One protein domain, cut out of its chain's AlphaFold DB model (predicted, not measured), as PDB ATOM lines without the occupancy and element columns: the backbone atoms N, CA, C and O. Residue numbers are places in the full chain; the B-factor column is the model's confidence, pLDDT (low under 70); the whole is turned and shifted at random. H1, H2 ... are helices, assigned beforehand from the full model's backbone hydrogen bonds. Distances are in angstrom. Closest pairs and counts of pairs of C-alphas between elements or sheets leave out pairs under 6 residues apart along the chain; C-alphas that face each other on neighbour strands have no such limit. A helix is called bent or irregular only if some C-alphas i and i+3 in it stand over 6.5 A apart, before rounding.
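Overview. This is residues 3 to 45 of the 50 residues of the protein "Dihydroorotate dehydrogenase B (NAD(+)), catalytic subunit" of bioreactor metagenome (UniProt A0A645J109). The backbone makes a flat, loose ring with an open middle: residues 5 to 12, with no named element, run along one long side, the short helix H1 turns the corner, the long kinked helix H2 runs back along the other long side, and the short helix H3 stands at the far end, near the first printed residues. The ring is nearly closed, for the C-alphas of Tyr 3 and Ile 45 are 5.0 A apart. The printed part has 43 residues, 25 of them in three named helices, H1, H2 and H3 in that order, with no named strand; the class is all helix. It is loose, with a radius of gyration of the C-alphas of 11.8 A, and the C-alphas span 30 by 21 by 10 A.

Arrangement. Start at Tyr 3 and go along residues 3 to 12 until you reach H1, residues 13 to 17. A tight link of 3 residues takes you on to H2, residues 21 to 36. H1 and H2 only just touch, with 3 pairs of C-alphas within 8 A, and they touch only at the corner by their link; H2 does so with residues 21 to 22 alone. Their closest C-alphas are those of Asn 15 and Ala 21, 5.4 A apart, while their centres are 17.4 A apart. After a second tight link, of 4 residues, you come to H3, residues 41 to 44. H2 and H3 are only just apart, at 8.3 A where they come closest. H1 and H3 are apart, and H3 touches no helix. In H1 the one pair of O i and N i+4 is within hydrogen-bond range; in H2 10 of 12 such pairs are, and H3 is too short for such a pair, but its one pair of O i and N i+3 is within range.

Along the chain. Find C-alpha 13 at (52.808, 20.340, 25.279), where H1 begins; it runs to Arg 17. H2 begins at C-alpha 21, at (52.176, 11.776, 20.819), and reaches Leu 36 at (36.912, 0.667, 30.156), 21.1 A from first to last C-alpha. Look near residue 30 for its kink of 42 degrees; H2 is irregular there, with C-alphas 27 and 30 at 7.0 A. H3 runs from Leu 41 to C-alpha 44 at (31.197, 9.307, 28.046).

Size, cuts and confidence. The two C-alphas farthest apart are those of Cys 16 and Gly 37, at 31.1 A. The printed part, residues 3 to 45, has no cut, and neither link between named helices is long. The mean pLDDT of the printed part is 96.2, and no printed residue of this model is under 70.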
ATOM      1  N   TYR A   3      35.195  12.661  29.725       92.56
ATOM      2  CA  TYR A   3      34.443  12.339  30.949       92.56
ATOM      3  C   TYR A   3      34.029  13.572  31.777       92.56
ATOM      4  O   TYR A   3      32.970  13.588  32.392       92.56
ATOM      5  N   ALA A   4      34.835  14.638  31.739       94.38
ATOM      6  CA  ALA A   4      34.559  15.905  32.415       94.38
ATOM      7  C   ALA A   4      33.636  16.854  31.617       94.38
ATOM      8  O   ALA A   4      33.229  17.877  32.156       94.38
ATOM      9  N   GLY A   5      33.303  16.540  30.359       93.31
ATOM     10  CA  GLY A   5      32.378  17.315  29.516       93.31
ATOM     11  C   GLY A   5      32.950  17.836  28.197       93.31
ATOM     12  O   GLY A   5      32.241  18.514  27.464       93.31
ATOM     13  N   ALA A   6      34.212  17.551  27.864       96.06
ATOM     14  CA  ALA A   6      34.795  18.026  26.606       96.06
ATOM     15  C   ALA A   6      34.313  17.198  25.399       96.06
ATOM     16  O   ALA A   6      34.445  15.979  25.404       96.06
ATOM     17  N   THR A   7      33.842  17.846  24.331       93.94
ATOM     18  CA  THR A   7      33.455  17.160  23.077       93.94
ATOM     19  C   THR A   7      34.660  16.781  22.209       93.94
ATOM     20  O   THR A   7      34.600  15.841  21.425       93.94
ATOM     21  N   ALA A   8      35.779  17.493  22.362       93.69
ATOM     22  CA  ALA A   8      37.039  17.234  21.672       93.69
ATOM     23  C   ALA A   8      38.222  17.543  22.600       93.69
ATOM     24  O   ALA A   8      38.071  18.245  23.603       93.69
ATOM     25  N   VAL A   9      39.407  17.017  22.277       94.25
ATOM     26  CA  VAL A   9      40.624  17.200  23.082       94.25
ATOM     27  C   VAL A   9      41.788  17.581  22.177       94.25
ATOM     28  O   VAL A   9      42.027  16.931  21.164       94.25
ATOM     29  N   GLN A  10      42.523  18.624  22.561       95.19
ATOM     30  CA  GLN A  10      43.757  19.043  21.899       95.19
ATOM     31  C   GLN A  10      44.977  18.566  22.693       95.19
ATOM     32  O   GLN A  10      44.964  18.558  23.924       95.19
ATOM     33  N   VAL A  11      46.053  18.226  21.981       95.75
ATOM     34  CA  VAL A  11      47.353  17.869  22.559       95.75
ATOM     35  C   VAL A  11      48.390  18.893  22.098       95.75
ATOM     36  O   VAL A  11      48.646  19.024  20.906       95.75
ATOM     37  N   GLY A  12      48.953  19.653  23.042       95.31
ATOM     38  CA  GLY A  12      49.942  20.703  22.766       95.31
ATOM     39  C   GLY A  12      51.323  20.349  23.308       95.31
ATOM     40  O   GLY A  12      52.194  19.906  22.566       95.31
ATOM     41  N   ALA A  13      51.510  20.512  24.621       96.94
ATOM     42  CA  ALA A  13      52.808  20.340  25.279       96.94
ATOM     43  C   ALA A  13      53.439  18.958  25.039       96.94
ATOM     44  O   ALA A  13      54.636  18.871  24.774       96.94
ATOM     45  N   GLU A  14      52.638  17.889  25.067       97.44
ATOM     46  CA  GLU A  14      53.160  16.542  24.818       97.44
ATOM     47  C   GLU A  14      53.630  16.373  23.370       97.44
ATOM     48  O   GLU A  14      54.653  15.745  23.143       97.44
ATOM     49  N   ASN A  15      52.976  17.018  22.398       96.94
ATOM     50  CA  ASN A  15      53.414  16.979  21.003       96.94
ATOM     51  C   ASN A  15      54.724  17.760  20.776       96.94
ATOM     52  O   ASN A  15      55.508  17.412  19.897       96.94
ATOM     53  N   CYS A  16      54.989  18.799  21.579       96.12
ATOM     54  CA  CYS A  16      56.269  19.517  21.554       96.12
ATOM     55  C   CYS A  16      57.431  18.662  22.078       96.12
ATOM     56  O   CYS A  16      58.562  18.820  21.626       96.12
ATOM     57  N   ARG A  17      57.161  17.778  23.046       97.44
ATOM     58  CA  ARG A  17      58.155  16.862  23.620       97.44
ATOM     59  C   ARG A  17      58.314  15.588  22.784       97.44
ATOM     60  O   ARG A  17      59.438  15.148  22.566       97.44
ATOM     61  N   ASN A  18      57.202  15.002  22.344       97.44
ATOM     62  CA  ASN A  18      57.127  13.801  21.522       97.44
ATOM     63  C   ASN A  18      56.307  14.087  20.245       97.44
ATOM     64  O   ASN A  18      55.077  14.121  20.310       97.44
ATOM     65  N   PRO A  19      56.949  14.204  19.067       96.88
ATOM     66  CA  PRO A  19      56.254  14.428  17.797       96.88
ATOM     67  C   PRO A  19      55.244  13.337  17.399       96.88
ATOM     68  O   PRO A  19      54.413  13.568  16.523       96.88
ATOM     69  N   TYR A  20      55.310  12.148  18.010       97.94
ATOM     70  CA  TYR A  20      54.395  11.032  17.749       97.94
ATOM     71  C   TYR A  20      53.258  10.919  18.769       97.94
ATOM     72  O   TYR A  20      52.425  10.023  18.632       97.94
ATOM     73  N   ALA A  21      53.161  11.836  19.739       98.12
ATOM     74  CA  ALA A  21      52.176  11.776  20.819       98.12
ATOM     75  C   ALA A  21      50.744  11.556  20.311       98.12
ATOM     76  O   ALA A  21      50.039  10.669  20.788       98.12
ATOM     77  N   CYS A  22      50.316  12.316  19.299       97.25
ATOM     78  CA  CYS A  22      48.977  12.167  18.726       97.25
ATOM     79  C   CYS A  22      48.759  10.778  18.108       97.25
ATOM     80  O   CYS A  22      47.704  10.182  18.312       97.25
ATOM     81  N   LYS A  23      49.755  10.248  17.387       97.50
ATOM     82  CA  LYS A  23      49.684   8.910  16.786       97.50
ATOM     83  C   LYS A  23      49.588   7.839  17.872       97.50
ATOM     84  O   LYS A  23      48.699   7.001  17.817       97.50
ATOM     85  N   GLU A  24      50.460   7.902  18.874       98.25
ATOM     86  CA  GLU A  24      50.476   6.953  19.991       98.25
ATOM     87  C   GLU A  24      49.164   6.975  20.787       98.25
ATOM     88  O   GLU A  24      48.663   5.920  21.169       98.25
ATOM     89  N   ILE A  25      48.578   8.154  21.020       97.44
ATOM     90  CA  ILE A  25      47.272   8.276  21.683       97.44
ATOM     91  C   ILE A  25      46.188   7.578  20.860       97.44
ATOM     92  O   ILE A  25      45.419   6.802  21.421       97.44
ATOM     93  N   ILE A  26      46.134   7.831  19.549       96.88
ATOM     94  CA  ILE A  26      45.128   7.237  18.656       96.88
ATOM     95  C   ILE A  26      45.291   5.716  18.588       96.88
ATOM     96  O   ILE A  26      44.303   5.001  18.719       96.88
ATOM     97  N   ASP A  27      46.520   5.218  18.449       98.25
ATOM     98  CA  ASP A  27      46.793   3.779  18.357       98.25
ATOM     99  C   ASP A  27      46.413   3.034  19.651       98.25
ATOM    100  O   ASP A  27      45.928   1.904  19.604       98.25
ATOM    101  N   ASN A  28      46.602   3.668  20.814       97.94
ATOM    102  CA  ASN A  28      46.268   3.078  22.113       97.94
ATOM    103  C   ASN A  28      44.793   3.251  22.512       97.94
ATOM    104  O   ASN A  28      44.314   2.536  23.400       97.94
ATOM    105  N   LEU A  29      44.069   4.188  21.892       96.94
ATOM    106  CA  LEU A  29      42.703   4.545  22.274       96.94
ATOM    107  C   LEU A  29      41.719   3.359  22.210       96.94
ATOM    108  O   LEU A  29      41.013   3.173  23.201       96.94
ATOM    109  N   PRO A  30      41.689   2.515  21.157       97.19
ATOM    110  CA  PRO A  30      40.774   1.372  21.100       97.19
ATOM    111  C   PRO A  30      40.986   0.391  22.256       97.19
ATOM    112  O   PRO A  30      40.042   0.031  22.948       97.19
ATOM    113  N   SER A  31      42.244   0.048  22.558       97.94
ATOM    114  CA  SER A  31      42.552  -0.858  23.672       97.94
ATOM    115  C   SER A  31      42.116  -0.284  25.021       97.94
ATOM    116  O   SER A  31      41.709  -1.026  25.916       97.94
ATOM    117  N   LEU A  32      42.220   1.036  25.198       96.69
ATOM    118  CA  LEU A  32      41.742   1.698  26.405       96.69
ATOM    119  C   LEU A  32      40.209   1.709  26.478       96.69
ATOM    120  O   LEU A  32      39.663   1.462  27.550       96.69
ATOM    121  N   MET A  33      39.532   1.964  25.357       96.50
ATOM    122  CA  MET A  33      38.074   1.904  25.258       96.50
ATOM    123  C   MET A  33      37.549   0.514  25.636       96.50
ATOM    124  O   MET A  33      36.682   0.423  26.502       96.50
ATOM    125  N   ASP A  34      38.161  -0.553  25.115       97.44
ATOM    126  CA  ASP A  34      37.805  -1.938  25.451       97.44
ATOM    127  C   ASP A  34      37.970  -2.226  26.951       97.44
ATOM    128  O   ASP A  34      37.074  -2.764  27.599       97.44
ATOM    129  N   LYS A  35      39.105  -1.816  27.537       97.69
ATOM    130  CA  LYS A  35      39.389  -2.001  28.974       97.69
ATOM    131  C   LYS A  35      38.391  -1.282  29.876       97.69
ATOM    132  O   LYS A  35      38.150  -1.730  30.994       97.69
ATOM    133  N   LEU A  36      37.864  -0.154  29.415       95.31
ATOM    134  CA  LEU A  36      36.912   0.667  30.156       95.31
ATOM    135  C   LEU A  36      35.450   0.340  29.809       95.31
ATOM    136  O   LEU A  36      34.556   0.941  30.402       95.31
ATOM    137  N   GLY A  37      35.198  -0.590  28.880       95.44
ATOM    138  CA  GLY A  37      33.850  -0.932  28.419       95.44
ATOM    139  C   GLY A  37      33.152   0.213  27.676       95.44
ATOM    140  O   GLY A  37      31.944   0.392  27.816       95.44
ATOM    141  N   ILE A  38      33.909   1.028  26.937       96.06
ATOM    142  CA  ILE A  38      33.403   2.180  26.182       96.06
ATOM    143  C   ILE A  38      33.241   1.775  24.719       96.06
ATOM    144  O   ILE A  38      34.230   1.586  24.021       96.06
ATOM    145  N   GLU A  39      32.006   1.710  24.225       95.50
ATOM    146  CA  GLU A  39      31.747   1.432  22.804       95.50
ATOM    147  C   GLU A  39      31.793   2.702  21.942       95.50
ATOM    148  O   GLU A  39      32.283   2.675  20.811       95.50
ATOM    149  N   LYS A  40      31.317   3.837  22.471       95.50
ATOM    150  CA  LYS A  40      31.329   5.135  21.783       95.50
ATOM    151  C   LYS A  40      31.846   6.234  22.700       95.50
ATOM    152  O   LYS A  40      31.449   6.347  23.855       95.50
ATOM    153  N   LEU A  41      32.710   7.095  22.160       94.75
ATOM    154  CA  LEU A  41      33.266   8.234  22.902       94.75
ATOM    155  C   LEU A  41      32.200   9.271  23.283       94.75
ATOM    156  O   LEU A  41      32.339   9.950  24.293       94.75
ATOM    157  N   GLU A  42      31.134   9.390  22.494       95.25
ATOM    158  CA  GLU A  42      30.034  10.326  22.752       95.25
ATOM    159  C   GLU A  42      29.303   9.998  24.063       95.25
ATOM    160  O   GLU A  42      28.926  10.903  24.808       95.25
ATOM    161  N   ASP A  43      29.200   8.708  24.400       94.19
ATOM    162  CA  ASP A  43      28.465   8.218  25.570       94.19
ATOM    163  C   ASP A  43      29.129   8.599  26.899       94.19
ATOM    164  O   ASP A  43      28.491   8.562  27.957       94.19
ATOM    165  N   ILE A  44      30.419   8.949  26.860       94.25
ATOM    166  CA  ILE A  44      31.197   9.307  28.046       94.25
ATOM    167  C   ILE A  44      31.311  10.815  28.258       94.25
ATOM    168  O   ILE A  44      31.860  11.226  29.279       94.25
ATOM    169  N   ILE A  45      30.823  11.653  27.341       95.44
ATOM    170  CA  ILE A  45      30.956  13.107  27.474       95.44
ATOM    171  C   ILE A  45      30.136  13.595  28.680       95.44
ATOM    172  O   ILE A  45      28.922  13.438  28.725       95.44
TER     173      ILE A  45